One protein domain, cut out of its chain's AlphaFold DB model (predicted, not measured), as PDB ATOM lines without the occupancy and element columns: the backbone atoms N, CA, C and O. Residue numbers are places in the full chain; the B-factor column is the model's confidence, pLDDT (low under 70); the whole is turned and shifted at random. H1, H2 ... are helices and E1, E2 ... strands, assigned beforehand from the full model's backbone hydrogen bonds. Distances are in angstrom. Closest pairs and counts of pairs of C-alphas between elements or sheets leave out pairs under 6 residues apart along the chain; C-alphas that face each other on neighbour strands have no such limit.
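Overview. This is residues 33 to 140 of the 151 residues of an uncharacterized protein of Hydrogenothermus marinus (UniProt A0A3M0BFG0). A small closed barrel of five strands, E1 to E5, forms the core; four helices pack on it, H1, H2 and H4 on its outside. A loop, residues 68 to 81, reaches away from the barrel to 23 A from the mean of the C-alphas. The printed part has 108 residues, in the order E1 H1 H2 H3 E2 E3 H4 E4 E5, and is of mixed class, helices and strands. It is compact, with a radius of gyration of the C-alphas of 12.7 A and spans of 37 by 34 by 28 A.

Along the chain. E1, residues 33 to 42, begins at C-alpha 33 (178.000, 258.585, 353.181), spans 20.2 A and bends by 90 degrees at residue 36. E2 is residues 82 to 86 and E3 91 to 95. E4, 114 to 125, spans 22.4 A; E5, 128 to 139, spans 23.7 A and ends at C-alpha 139 (189.603, 255.789, 338.859). H1, 43 to 52, spans 14.2 A; H2 is 56 to 60, H3 63 to 67, H4 104 to 109.

Arrangement. Round the ring run E1, E2, E3, E5, E4 and back to E1. E3 and E5 are parallel (N 131 and O 94, 2.8 A); the other neighbours are antiparallel: E1 and E2 (N 39 and O 85, 2.8 A), hairpin E2 and E3 (N 86 and O 91, 2.8 A), hairpin E4 and E5 (N 122 and O 130, 2.8 A), E4 and E1 (N 35 and O 117, 2.8 A). H1 runs along the strands, 5 degrees from E2 on the local plane, at a height over the sheet of 9.5 A; the closest C-alphas are Glu 43 and Val 83, 5.7 A. H1 touches H2, closest C-alphas Cys 45 and Leu 58, 5.8 A. H3 is on the barrel, with C-alphas Ala 42 and Ala 66 4.7 A apart. H4 runs slantwise to the strands, 52 degrees from E2 on the local plane. Each O i to N i+4 pair is within hydrogen-bond range in H1, H2 and H4; H3 has 0 of 1, but 2 of 2 O i to N i+3 pairs.

Size, cuts and confidence. The C-alphas farthest apart, of Asp 73 and Thr 88, are 37.8 A apart. The printed part has no cut. The link from H3 to E2, 14 residues, is long. Mean pLDDT of the printed part is 94.5, and no printed residue is under 70.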
ATOM      1  N   ILE A  33     177.583 259.867 353.742       93.94
ATOM      2  CA  ILE A  33     178.000 258.585 353.181       93.94
ATOM      3  C   ILE A  33     179.423 258.692 352.645       93.94
ATOM      4  O   ILE A  33     179.757 259.622 351.909       93.94
ATOM      5  N   ASP A  34     180.226 257.685 352.973       94.94
ATOM      6  CA  ASP A  34     181.573 257.497 352.458       94.94
ATOM      7  C   ASP A  34     181.606 256.244 351.590       94.94
ATOM      8  O   ASP A  34     181.412 255.126 352.068       94.94
ATOM      9  N   LEU A  35     181.878 256.424 350.301       95.62
ATOM     10  CA  LEU A  35     182.020 255.329 349.355       95.62
ATOM     11  C   LEU A  35     183.494 255.068 349.080       95.62
ATOM     12  O   LEU A  35     184.242 255.970 348.701       95.62
ATOM     13  N   THR A  36     183.895 253.805 349.215       94.88
ATOM     14  CA  THR A  36     185.233 253.336 348.846       94.88
ATOM     15  C   THR A  36     185.128 252.337 347.703       94.88
ATOM     16  O   THR A  36     184.524 251.274 347.831       94.88
ATOM     17  N   SER A  37     185.756 252.662 346.578       95.00
ATOM     18  CA  SER A  37     185.829 251.842 345.371       95.00
ATOM     19  C   SER A  37     184.460 251.443 344.809       95.00
ATOM     20  O   SER A  37     184.314 250.374 344.207       95.00
ATOM     21  N   ALA A  38     183.462 252.315 344.956       97.19
ATOM     22  CA  ALA A  38     182.128 252.101 344.413       97.19
ATOM     23  C   ALA A  38     182.172 252.076 342.882       97.19
ATOM     24  O   ALA A  38     182.806 252.914 342.241       97.19
ATOM     25  N   VAL A  39     181.506 251.107 342.259       97.62
ATOM     26  CA  VAL A  39     181.594 250.905 340.807       97.62
ATOM     27  C   VAL A  39     180.619 251.827 340.089       97.62
ATOM     28  O   VAL A  39     179.413 251.778 340.331       97.62
ATOM     29  N   ILE A  40     181.119 252.626 339.147       98.00
ATOM     30  CA  ILE A  40     180.271 253.469 338.297       98.00
ATOM     31  C   ILE A  40     179.652 252.590 337.205       98.00
ATOM     32  O   ILE A  40     180.368 252.044 336.361       98.00
ATOM     33  N   THR A  41     178.326 252.448 337.189       98.12
ATOM     34  CA  THR A  41     177.635 251.538 336.259       98.12
ATOM     35  C   THR A  41     176.257 252.052 335.830       98.12
ATOM     36  O   THR A  41     175.828 253.140 336.210       98.12
ATOM     37  N   ALA A  42     175.554 251.300 334.980       97.94
ATOM     38  CA  ALA A  42     174.178 251.614 334.598       97.94
ATOM     39  C   ALA A  42     173.176 251.036 335.607       97.94
ATOM     40  O   ALA A  42     173.378 249.933 336.110       97.94
ATOM     41  N   GLU A  43     172.055 251.730 335.818       97.56
ATOM     42  CA  GLU A  43     170.969 251.309 336.724       97.56
ATOM     43  C   GLU A  43     170.541 249.846 336.497       97.56
ATOM     44  O   GLU A  43     170.375 249.093 337.450       97.56
ATOM     45  N   SER A  44     170.417 249.409 335.238       97.12
ATOM     46  CA  SER A  44     170.018 248.032 334.926       97.12
ATOM     47  C   SER A  44     171.064 246.985 335.321       97.12
ATOM     48  O   SER A  44     170.684 245.907 335.764       97.12
ATOM     49  N   CYS A  45     172.358 247.303 335.220       97.69
ATOM     50  CA  CYS A  45     173.445 246.413 335.637       97.69
ATOM     51  C   CYS A  45     173.604 246.385 337.165       97.69
ATOM     52  O   CYS A  45     173.870 245.331 337.731       97.69
ATOM     53  N   ALA A  46     173.419 247.526 337.836       97.62
ATOM     54  CA  ALA A  46     173.395 247.600 339.296       97.62
ATOM     55  C   ALA A  46     172.264 246.750 339.879       97.62
ATOM     56  O   ALA A  46     172.498 245.921 340.752       97.62
ATOM     57  N   LYS A  47     171.060 246.890 339.321       96.81
ATOM     58  CA  LYS A  47     169.905 246.084 339.711       96.81
ATOM     59  C   LYS A  47     170.131 244.588 339.481       96.81
ATOM     60  O   LYS A  47     169.803 243.782 340.340       96.81
ATOM     61  N   GLU A  48     170.712 244.210 338.344       96.31
ATOM     62  CA  GLU A  48     171.066 242.811 338.081       96.31
ATOM     63  C   GLU A  48     172.068 242.278 339.116       96.31
ATOM     64  O   GLU A  48     171.889 241.171 339.623       96.31
ATOM     65  N   ALA A  49     173.088 243.063 339.476       96.38
ATOM     66  CA  ALA A  49     174.061 242.680 340.497       96.38
ATOM     67  C   ALA A  49     173.422 242.517 341.885       96.38
ATOM     68  O   ALA A  49     173.723 241.545 342.569       96.38
ATOM     69  N   GLU A  50     172.529 243.429 342.277       95.62
ATOM     70  CA  GLU A  50     171.775 243.364 343.537       95.62
ATOM     71  C   GLU A  50     170.872 242.118 343.592       95.62
ATOM     72  O   GLU A  50     170.870 241.385 344.579       95.62
ATOM     73  N   GLU A  51     170.139 241.824 342.511       94.50
ATOM     74  CA  GLU A  51     169.203 240.692 342.450       94.50
ATOM     75  C   GLU A  51     169.906 239.323 342.397       94.50
ATOM     76  O   GLU A  51     169.376 238.331 342.904       94.50
ATOM     77  N   THR A  52     171.074 239.245 341.755       93.62
ATOM     78  CA  THR A  52     171.777 237.974 341.489       93.62
ATOM     79  C   THR A  52     172.972 237.720 342.406       93.62
ATOM     80  O   THR A  52     173.393 236.571 342.554       93.62
ATOM     81  N   GLY A  53     173.544 238.767 343.004       91.38
ATOM     82  CA  GLY A  53     174.835 238.726 343.691       91.38
ATOM     83  C   GLY A  53     176.047 238.628 342.750       91.38
ATOM     84  O   GLY A  53     177.173 238.438 343.215       91.38
ATOM     85  N   GLU A  54     175.865 238.730 341.428       93.31
ATOM     86  CA  GLU A  54     176.959 238.639 340.455       93.31
ATOM     87  C   GLU A  54     177.617 240.001 340.186       93.31
ATOM     88  O   GLU A  54     177.435 240.613 339.139       93.31
ATOM     89  N   PHE A  55     178.495 240.463 341.077       91.94
ATOM     90  CA  PHE A  55     179.155 241.777 340.942       91.94
ATOM     91  C   PHE A  55     180.040 241.948 339.689       91.94
ATOM     92  O   PHE A  55     180.424 243.062 339.331       91.94
ATOM     93  N   SER A  56     180.347 240.862 338.969       91.62
ATOM     94  CA  SER A  56     181.089 240.928 337.702       91.62
ATOM     95  C   SER A  56     180.347 241.709 336.605       91.62
ATOM     96  O   SER A  56     180.990 242.285 335.717       91.62
ATOM     97  N   VAL A  57     179.014 241.802 336.688       93.50
ATOM     98  CA  VAL A  57     178.187 242.563 335.736       93.50
ATOM     99  C   VAL A  57     178.391 244.074 335.873       93.50
ATOM    100  O   VAL A  57     178.257 244.798 334.890       93.50
ATOM    101  N   LEU A  58     178.808 244.559 337.049       94.62
ATOM    102  CA  LEU A  58     178.980 245.990 337.322       94.62
ATOM    103  C   LEU A  58     180.064 246.609 336.433       94.62
ATOM    104  O   LEU A  58     179.811 247.583 335.723       94.62
ATOM    105  N   SER A  59     181.258 246.007 336.431       90.00
ATOM    106  CA  SER A  59     182.425 246.503 335.685       90.00
ATOM    107  C   SER A  59     182.441 246.065 334.217       90.00
ATOM    108  O   SER A  59     183.157 246.649 333.397       90.00
ATOM    109  N   SER A  60     181.674 245.032 333.858       91.88
ATOM    110  CA  SER A  60     181.512 244.562 332.475       91.88
ATOM    111  C   SER A  60     180.296 245.164 331.765       91.88
ATOM    112  O   SER A  60     180.165 244.989 330.550       91.88
ATOM    113  N   CYS A  61     179.468 245.921 332.491       94.94
ATOM    114  CA  CYS A  61     178.316 246.626 331.954       94.94
ATOM    115  C   CYS A  61     178.720 247.453 330.721       94.94
ATOM    116  O   CYS A  61     179.708 248.195 330.757       94.94
ATOM    117  N   PRO A  62     178.007 247.336 329.591       94.12
ATOM    118  CA  PRO A  62     178.338 248.113 328.412       94.12
ATOM    119  C   PRO A  62     177.781 249.549 328.536       94.12
ATOM    120  O   PRO A  62     176.609 249.712 328.876       94.12
ATOM    121  N   PRO A  63     178.543 250.604 328.172       92.31
ATOM    122  CA  PRO A  63     178.139 252.000 328.405       92.31
ATOM    123  C   PRO A  63     176.786 252.410 327.807       92.31
ATOM    124  O   PRO A  63     176.102 253.280 328.338       92.31
ATOM    125  N   HIS A  64     176.352 251.771 326.715       93.25
ATOM    126  CA  HIS A  64     175.056 252.074 326.100       93.25
ATOM    127  C   HIS A  64     173.861 251.754 327.017       93.25
ATOM    128  O   HIS A  64     172.786 252.320 326.820       93.25
ATOM    129  N   LYS A  65     174.032 250.892 328.031       96.69
ATOM    130  CA  LYS A  65     172.999 250.587 329.032       96.69
ATOM    131  C   LYS A  65     172.606 251.808 329.859       96.69
ATOM    132  O   LYS A  65     171.443 251.933 330.225       96.69
ATOM    133  N   ALA A  66     173.513 252.769 330.042       95.81
ATOM    134  CA  ALA A  66     173.198 254.040 330.693       95.81
ATOM    135  C   ALA A  66     172.138 254.860 329.930       95.81
ATOM    136  O   ALA A  66     171.538 255.770 330.490       95.81
ATOM    137  N   PHE A  67     171.862 254.544 328.663       95.62
ATOM    138  CA  PHE A  67     170.864 255.234 327.842       95.62
ATOM    139  C   PHE A  67     169.643 254.355 327.525       95.62
ATOM    140  O   PHE A  67     168.786 254.727 326.722       95.62
ATOM    141  N   GLU A  68     169.533 253.180 328.149       94.31
ATOM    142  CA  GLU A  68     168.456 252.228 327.893       94.31
ATOM    143  C   GLU A  68     167.079 252.822 328.245       94.31
ATOM    144  O   GLU A  68     166.836 253.337 329.341       94.31
ATOM    145  N   GLY A  69     166.151 252.762 327.287       91.50
ATOM    146  CA  GLY A  69     164.808 253.333 327.419       91.50
ATOM    147  C   GLY A  69     164.722 254.850 327.211       91.50
ATOM    148  O   GLY A  69     163.633 255.405 327.349       91.50
ATOM    149  N   ILE A  70     165.823 255.529 326.864       93.19
ATOM    150  CA  ILE A  70     165.787 256.929 326.424       93.19
ATOM    151  C   ILE A  70     165.383 256.972 324.938       93.19
ATOM    152  O   ILE A  70     166.031 256.326 324.112       93.19
ATOM    153  N   PRO A  71     164.326 257.720 324.562       92.19
ATOM    154  CA  PRO A  71     163.952 257.907 323.162       92.19
ATOM    155  C   PRO A  71     165.093 258.506 322.328       92.19
ATOM    156  O   PRO A  71     165.823 259.378 322.802       92.19
ATOM    157  N   ALA A  72     165.231 258.079 321.069       89.31
ATOM    158  CA  ALA A  72     166.321 258.521 320.190       89.31
ATOM    159  C   ALA A  72     166.347 260.048 319.975       89.31
ATOM    160  O   ALA A  72     167.417 260.638 319.862       89.31
ATOM    161  N   ASP A  73     165.184 260.702 319.984       92.62
ATOM    162  CA  ASP A  73     165.032 262.161 319.899       92.62
ATOM    163  C   ASP A  73     165.517 262.906 321.156       92.62
ATOM    164  O   ASP A  73     165.661 264.128 321.131       92.62
ATOM    165  N   LYS A  74     165.799 262.187 322.251       91.94
ATOM    166  CA  LYS A  74     166.197 262.747 323.552       91.94
ATOM    167  C   LYS A  74     167.564 262.281 324.039       91.94
ATOM    168  O   LYS A  74     167.970 262.673 325.127       91.94
ATOM    169  N   ILE A  75     168.297 261.490 323.257       86.19
ATOM    170  CA  ILE A  75     169.572 260.904 323.702       86.19
ATOM    171  C   ILE A  75     170.630 261.954 324.089       86.19
ATOM    172  O   ILE A  75     171.478 261.689 324.930       86.19
ATOM    173  N   TYR A  76     170.548 263.162 323.523       83.69
ATOM    174  CA  TYR A  76     171.470 264.269 323.810       83.69
ATOM    175  C   TYR A  76     170.974 265.244 324.888       83.69
ATOM    176  O   TYR A  76     171.688 266.183 325.230       83.69
ATOM    177  N   THR A  77     169.744 265.079 325.382       89.94
ATOM    178  CA  THR A  77     169.110 266.024 326.322       89.94
ATOM    179  C   THR A  77     168.611 265.364 327.600       89.94
ATOM    180  O   THR A  77     168.482 266.037 328.621       89.94
ATOM    181  N   ALA A  78     168.328 264.063 327.572       92.06
ATOM    182  CA  ALA A  78     167.971 263.296 328.752       92.06
ATOM    183  C   ALA A  78     169.216 262.937 329.572       92.06
ATOM    184  O   ALA A  78     170.280 262.649 329.027       92.06
ATOM    185  N   ALA A  79     169.055 262.920 330.894       92.12
ATOM    186  CA  ALA A  79     170.086 262.431 331.794       92.12
ATOM    187  C   ALA A  79     170.308 260.921 331.584       92.12
ATOM    188  O   ALA A  79     169.324 260.177 331.472       92.12
ATOM    189  N   PRO A  80     171.567 260.455 331.553       94.44
ATOM    190  CA  PRO A  80     171.859 259.034 331.525       94.44
ATOM    191  C   PRO A  80     171.492 258.394 332.874       94.44
ATOM    192  O   PRO A  80     171.524 259.032 333.926       94.44
ATOM    193  N   LYS A  81     171.155 257.110 332.848       95.56
ATOM    194  CA  LYS A  81     170.821 256.278 334.009       95.56
ATOM    195  C   LYS A  81     172.083 255.654 334.608       95.56
ATOM    196  O   LYS A  81     172.249 254.435 334.592       95.56
ATOM    197  N   VAL A  82     172.997 256.511 335.053       96.81
ATOM    198  CA  VAL A  82     174.240 256.108 335.727       96.81
ATOM    199  C   VAL A  82     174.024 256.132 337.235       96.81
ATOM    200  O   VAL A  82     173.383 257.045 337.760       96.81
ATOM    201  N   VAL A  83     174.560 255.124 337.910       97.69
ATOM    202  CA  VAL A  83     174.531 254.941 339.362       97.69
ATOM    203  C   VAL A  83     175.925 254.542 339.844       97.69
ATOM    204  O   VAL A  83     176.780 254.154 339.040       97.69
ATOM    205  N   VAL A  84     176.146 254.626 341.149       97.81
ATOM    206  CA  VAL A  84     177.332 254.071 341.813       97.81
ATOM    207  C   VAL A  84     176.903 252.900 342.682       97.81
ATOM    208  O   VAL A  84     175.902 253.005 343.383       97.81
ATOM    209  N   PHE A  85     177.612 251.780 342.586       98.19
ATOM    210  CA  PHE A  85     177.318 250.563 343.338       98.19
ATOM    211  C   PHE A  85     178.375 250.361 344.419       98.19
ATOM    212  O   PHE A  85     179.551 250.180 344.088       98.19
ATOM    213  N   ASP A  86     177.967 250.363 345.682       96.31
ATOM    214  CA  ASP A  86     178.829 249.986 346.795       96.31
ATOM    215  C   ASP A  86     178.859 248.463 346.917       96.31
ATOM    216  O   ASP A  86     177.880 247.806 347.263       96.31
ATOM    217  N   VAL A  87     180.011 247.882 346.602       92.31
ATOM    218  CA  VAL A  87     180.217 246.432 346.673       92.31
ATOM    219  C   VAL A  87     180.275 245.906 348.109       92.31
ATOM    220  O   VAL A  87     180.123 244.702 348.307       92.31
ATOM    221  N   THR A  88     180.524 246.778 349.086       90.62
ATOM    222  CA  THR A  88     180.626 246.440 350.511       90.62
ATOM    223  C   THR A  88     179.240 246.277 351.113       90.62
ATOM    224  O   THR A  88     178.962 245.243 351.720       90.62
ATOM    225  N   GLU A  89     178.371 247.260 350.885       91.38
ATOM    226  CA  GLU A  89     176.987 247.251 351.373       91.38
ATOM    227  C   GLU A  89     176.044 246.472 350.440       91.38
ATOM    228  O   GLU A  89     174.994 245.991 350.859       91.38
ATOM    229  N   GLY A  90     176.436 246.268 349.177       93.06
ATOM    230  CA  GLY A  90     175.613 245.578 348.180       93.06
ATOM    231  C   GLY A  90     174.461 246.432 347.650       93.06
ATOM    232  O   GLY A  90     173.515 245.886 347.085       93.06
ATOM    233  N   GLU A  91     174.549 247.749 347.817       94.50
ATOM    234  CA  GLU A  91     173.531 248.728 347.446       94.50
ATOM    235  C   GLU A  91     174.037 249.649 346.332       94.50
ATOM    236  O   GLU A  91     175.239 249.784 346.086       94.50
ATOM    237  N   TYR A  92     173.119 250.326 345.642       97.38
ATOM    238  CA  TYR A  92     173.480 251.352 344.670       97.38
ATOM    239  C   TYR A  92     172.735 252.651 344.902       97.38
ATOM    240  O   TYR A  92     171.628 252.684 345.430       97.38
ATOM    241  N   TYR A  93     173.351 253.731 344.436       97.69
ATOM    242  CA  TYR A  93     172.890 255.086 344.664       97.69
ATOM    243  C   TYR A  93     172.751 255.827 343.343       97.69
ATOM    244  O   TYR A  93     173.610 255.756 342.452       97.69
ATOM    245  N   TYR A  94     171.682 256.605 343.222       97.69
ATOM    246  CA  TYR A  94     171.620 257.632 342.197       97.69
ATOM    247  C   TYR A  94     172.574 258.759 342.552       97.69
ATOM    248  O   TYR A  94     172.618 259.217 343.686       97.69
ATOM    249  N   VAL A  95     173.281 259.274 341.554       96.56
ATOM    250  CA  VAL A  95     174.145 260.434 341.753       96.56
ATOM    251  C   VAL A  95     173.392 261.690 341.343       96.56
ATOM    252  O   VAL A  95     172.893 261.775 340.220       96.56
ATOM    253  N   LYS A  96     173.308 262.678 342.237       96.12
ATOM    254  CA  LYS A  96     172.862 264.034 341.905       96.12
ATOM    255  C   LYS A  96     174.061 264.817 341.373       96.12
ATOM    256  O   LYS A  96     174.885 265.255 342.174       96.12
ATOM    257  N   PRO A  97     174.158 265.049 340.055       93.12
ATOM    258  CA  PRO A  97     175.314 265.728 339.512       93.12
ATOM    259  C   PRO A  97     175.263 267.215 339.838       93.12
ATOM    260  O   PRO A  97     174.215 267.864 339.739       93.12
ATOM    261  N   THR A  98     176.417 267.765 340.177       93.06
ATOM    262  CA  THR A  98     176.622 269.180 340.489       93.06
ATOM    263  C   THR A  98     177.868 269.673 339.758       93.06
ATOM    264  O   THR A  98     178.653 268.884 339.245       93.06
ATOM    265  N   LYS A  99     178.035 270.995 339.641       87.94
ATOM    266  CA  LYS A  99     179.246 271.561 339.023       87.94
ATOM    267  C   LYS A  99     180.471 271.472 339.931       87.94
ATOM    268  O   LYS A  99     181.575 271.415 339.413       87.94
ATOM    269  N   ASP A 100     180.241 271.511 341.239       86.25
ATOM    270  CA  ASP A 100     181.290 271.577 342.258       86.25
ATOM    271  C   ASP A 100     181.600 270.203 342.881       86.25
ATOM    272  O   ASP A 100     182.530 270.104 343.665       86.25
ATOM    273  N   GLY A 101     180.814 269.171 342.548       88.75
ATOM    274  CA  GLY A 101     181.037 267.779 342.950       88.75
ATOM    275  C   GLY A 101     181.368 266.934 341.725       88.75
ATOM    276  O   GLY A 101     182.440 267.070 341.150       88.75
ATOM    277  N   VAL A 102     180.422 266.098 341.283       93.56
ATOM    278  CA  VAL A 102     180.604 265.237 340.104       93.56
ATOM    279  C   VAL A 102     179.569 265.522 339.020       93.56
ATOM    280  O   VAL A 102     178.376 265.690 339.285       93.56
ATOM    281  N   THR A 103     180.005 265.544 337.767       95.31
ATOM    282  CA  THR A 103     179.147 265.721 336.595       95.31
ATOM    283  C   THR A 103     178.824 264.391 335.916       95.31
ATOM    284  O   THR A 103     179.546 263.403 336.031       95.31
ATOM    285  N   TYR A 104     177.761 264.361 335.103       93.94
ATOM    286  CA  TYR A 104     177.495 263.190 334.256       93.94
ATOM    287  C   TYR A 104     178.633 262.896 333.270       93.94
ATOM    288  O   TYR A 104     178.807 261.740 332.901       93.94
ATOM    289  N   SER A 105     179.393 263.908 332.830       93.44
ATOM    290  CA  SER A 105     180.529 263.687 331.925       93.44
ATOM    291  C   SER A 105     181.610 262.864 332.617       93.44
ATOM    292  O   SER A 105     182.051 261.862 332.068       93.44
ATOM    293  N   GLU A 106     181.963 263.233 333.847       95.50
ATOM    294  CA  GLU A 106     182.969 262.527 334.647       95.50
ATOM    295  C   GLU A 106     182.526 261.102 334.983       95.50
ATOM    296  O   GLU A 106     183.299 260.162 334.813       95.50
ATOM    297  N   LEU A 107     181.253 260.910 335.346       95.75
ATOM    298  CA  LEU A 107     180.700 259.570 335.569       95.75
ATOM    299  C   LEU A 107     180.734 258.708 334.297       95.75
ATOM    300  O   LEU A 107     181.037 257.519 334.355       95.75
ATOM    301  N   LEU A 108     180.430 259.282 333.131       94.88
ATOM    302  CA  LEU A 108     180.476 258.551 331.862       94.88
ATOM    303  C   LEU A 108     181.911 258.237 331.421       94.88
ATOM    304  O   LEU A 108     182.149 257.180 330.836       94.88
ATOM    305  N   GLU A 109     182.867 259.119 331.697       93.88
ATOM    306  CA  GLU A 109     184.292 258.878 331.449       93.88
ATOM    307  C   GLU A 109     184.864 257.811 332.391       93.88
ATOM    308  O   GLU A 109     185.655 256.966 331.960       93.88
ATOM    309  N   GLY A 110     184.417 257.807 333.647       95.19
ATOM    310  CA  GLY A 110     184.749 256.816 334.669       95.19
ATOM    311  C   GLY A 110     184.002 255.490 334.552       95.19
ATOM    312  O   GLY A 110     184.271 254.579 335.330       95.19
ATOM    313  N   PHE A 111     183.074 255.352 333.604       96.06
ATOM    314  CA  PHE A 111     182.145 254.224 333.537       96.06
ATOM    315  C   PHE A 111     182.854 252.856 333.522       96.06
ATOM    316  O   PHE A 111     183.759 252.596 332.721       96.06
ATOM    317  N   GLY A 112     182.414 251.954 334.403       94.62
ATOM    318  CA  GLY A 112     183.015 250.639 334.640       94.62
ATOM    319  C   GLY A 112     184.321 250.670 335.443       94.62
ATOM    320  O   GLY A 112     184.925 249.612 335.640       94.62
ATOM    321  N   GLY A 113     184.781 251.857 335.844       95.94
ATOM    322  CA  GLY A 113     185.810 252.083 336.851       95.94
ATOM    323  C   GLY A 113     185.203 252.248 338.243       95.94
ATOM    324  O   GLY A 113     184.057 251.852 338.481       95.94
ATOM    325  N   THR A 114     185.975 252.828 339.153       96.50
ATOM    326  CA  THR A 114     185.585 253.026 340.552       96.50
ATOM    327  C   THR A 114     185.576 254.496 340.938       96.50
ATOM    328  O   THR A 114     186.212 255.334 340.295       96.50
ATOM    329  N   LEU A 115     184.835 254.782 341.997       96.50
ATOM    330  CA  LEU A 115     184.681 256.079 342.618       96.50
ATOM    331  C   LEU A 115     184.954 255.932 344.113       96.50
ATOM    332  O   LEU A 115     184.352 255.081 344.772       96.50
ATOM    333  N   ASP A 116     185.846 256.770 344.618       96.81
ATOM    334  CA  ASP A 116     186.040 257.024 346.041       96.81
ATOM    335  C   ASP A 116     185.489 258.424 346.326       96.81
ATOM    336  O   ASP A 116     185.766 259.362 345.575       96.81
ATOM    337  N   GLY A 117     184.669 258.594 347.357       95.00
ATOM    338  CA  GLY A 117     184.099 259.911 347.626       95.00
ATOM    339  C   GLY A 117     183.184 259.965 348.829       95.00
ATOM    340  O   GLY A 117     182.596 258.961 349.224       95.00
ATOM    341  N   SER A 118     183.045 261.174 349.357       95.19
ATOM    342  CA  SER A 118     182.160 261.502 350.465       95.19
ATOM    343  C   SER A 118     181.028 262.402 349.979       95.19
ATOM    344  O   SER A 118     181.171 263.218 349.054       95.19
ATOM    345  N   GLY A 119     179.853 262.230 350.563       94.31
ATOM    346  CA  GLY A 119     178.689 263.008 350.183       94.31
ATOM    347  C   GLY A 119     177.546 262.879 351.162       94.31
ATOM    348  O   GLY A 119     177.663 262.265 352.213       94.31
ATOM    349  N   VAL A 120     176.414 263.450 350.767       95.75
ATOM    350  CA  VAL A 120     175.188 263.435 351.563       95.75
ATOM    351  C   VAL A 120     174.027 262.856 350.769       95.75
ATOM    352  O   VAL A 120     173.872 263.124 349.567       95.75
ATOM    353  N   ILE A 121     173.185 262.072 351.434       96.38
ATOM    354  CA  ILE A 121     171.914 261.609 350.880       96.38
ATOM    355  C   ILE A 121     170.946 262.795 350.860       96.38
ATOM    356  O   ILE A 121     170.623 263.395 351.876       96.38
ATOM    357  N   VAL A 122     170.471 263.156 349.668       95.69
ATOM    358  CA  VAL A 122     169.617 264.339 349.436       95.69
ATOM    359  C   VAL A 122     168.189 263.979 349.036       95.69
ATOM    360  O   VAL A 122     167.423 264.839 348.590       95.69
ATOM    361  N   GLY A 123     167.844 262.698 349.119       94.94
ATOM    362  CA  GLY A 123     166.515 262.183 348.835       94.94
ATOM    363  C   GLY A 123     166.546 260.763 348.297       94.94
ATOM    364  O   GLY A 123     167.569 260.089 348.311       94.94
ATOM    365  N   GLU A 124     165.406 260.339 347.769       96.31
ATOM    366  CA  GLU A 124     165.194 258.989 347.268       96.31
ATOM    367  C   GLU A 124     164.413 259.040 345.951       96.31
ATOM    368  O   GLU A 124     163.573 259.919 345.721       96.31
ATOM    369  N   LYS A 125     164.680 258.085 345.066       93.69
ATOM    370  CA  LYS A 125     163.912 257.856 343.847       93.69
ATOM    371  C   LYS A 125     163.672 256.362 343.684       93.69
ATOM    372  O   LYS A 125     164.608 255.609 343.461       93.69
ATOM    373  N   ASN A 126     162.403 255.955 343.690       92.94
ATOM    374  CA  ASN A 126     161.990 254.555 343.528       92.94
ATOM    375  C   ASN A 126     162.597 253.598 344.581       92.94
ATOM    376  O   ASN A 126     162.948 252.479 344.219       92.94
ATOM    377  N   GLY A 127     162.743 254.013 345.845       92.69
ATOM    378  CA  GLY A 127     163.383 253.183 346.875       92.69
ATOM    379  C   GLY A 127     164.912 253.227 346.874       92.69
ATOM    380  O   GLY A 127     165.523 252.513 347.652       92.69
ATOM    381  N   ILE A 128     165.528 254.024 345.993       96.12
ATOM    382  CA  ILE A 128     166.984 254.114 345.837       96.12
ATOM    383  C   ILE A 128     167.441 255.510 346.252       96.12
ATOM    384  O   ILE A 128     166.966 256.517 345.706       96.12
ATOM    385  N   SER A 129     168.380 255.570 347.190       97.19
ATOM    386  CA  SER A 129     168.939 256.816 347.712       97.19
ATOM    387  C   SER A 129     169.661 257.625 346.631       97.19
ATOM    388  O   SER A 129     170.284 257.089 345.709       97.19
ATOM    389  N   ILE A 130     169.556 258.949 346.728       97.25
ATOM    390  CA  ILE A 130     170.217 259.909 345.848       97.25
ATOM    391  C   ILE A 130     171.337 260.578 346.636       97.25
ATOM    392  O   ILE A 130     171.066 261.331 347.568       97.25
ATOM    393  N   VAL A 131     172.578 260.371 346.215       96.56
ATOM    394  CA  VAL A 131     173.769 260.945 346.841       96.56
ATOM    395  C   VAL A 131     174.222 262.175 346.066       96.56
ATOM    396  O   VAL A 131     174.283 262.183 344.831       96.56
ATOM    397  N   LYS A 132     174.546 263.237 346.795       96.75
ATOM    398  CA  LYS A 132     175.252 264.410 346.288       96.75
ATOM    399  C   LYS A 132     176.666 264.384 346.866       96.75
ATOM    400  O   LYS A 132     176.828 264.617 348.057       96.75
ATOM    401  N   PHE A 133     177.659 264.136 346.016       95.50
ATOM    402  CA  PHE A 133     179.065 264.159 346.420       95.50
ATOM    403  C   PHE A 133     179.561 265.580 346.673       95.50
ATOM    404  O   PHE A 133     179.175 266.518 345.959       95.50
ATOM    405  N   GLU A 134     180.427 265.698 347.670       93.19
ATOM    406  CA  GLU A 134     181.184 266.907 347.987       93.19
ATOM    407  C   GLU A 134     182.618 266.780 347.480       93.19
ATOM    408  O   GLU A 134     183.099 267.669 346.782       93.19
ATOM    409  N   GLU A 135     183.248 265.634 347.736       92.00
ATOM    410  CA  GLU A 135     184.561 265.275 347.211       92.00
ATOM    411  C   GLU A 135     184.482 263.936 346.479       92.00
ATOM    412  O   GLU A 135     183.784 263.009 346.899       92.00
ATOM    413  N   VAL A 136     185.178 263.844 345.347       95.00
ATOM    414  CA  VAL A 136     185.161 262.647 344.510       95.00
ATOM    415  C   VAL A 136     186.516 262.440 343.845       95.00
ATOM    416  O   VAL A 136     187.098 263.378 343.299       95.00
ATOM    417  N   ASP A 137     186.985 261.199 343.844       96.38
ATOM    418  CA  ASP A 137     188.084 260.728 343.011       96.38
ATOM    419  C   ASP A 137     187.600 259.549 342.164       96.38
ATOM    420  O   ASP A 137     187.040 258.571 342.663       96.38
ATOM    421  N   ILE A 138     187.776 259.656 340.848       96.75
ATOM    422  CA  ILE A 138     187.324 258.642 339.896       96.75
ATOM    423  C   ILE A 138     188.544 257.959 339.305       96.75
ATOM    424  O   ILE A 138     189.339 258.568 338.586       96.75
ATOM    425  N   THR A 139     188.624 256.651 339.514       95.88
ATOM    426  CA  THR A 139     189.603 255.789 338.859       95.88
ATOM    427  C   THR A 139     188.945 255.108 337.654       95.88
ATOM    428  O   THR A 139     188.225 254.116 337.810       95.88
ATOM    429  N   PRO A 140     189.167 255.601 336.419       92.38
ATOM    430  CA  PRO A 140     188.525 255.048 335.236       92.38
ATOM    431  C   PRO A 140     189.027 253.635 334.930       92.38
ATOM    432  O   PRO A 140     190.172 253.265 335.207       92.38
TER     433      PRO A 140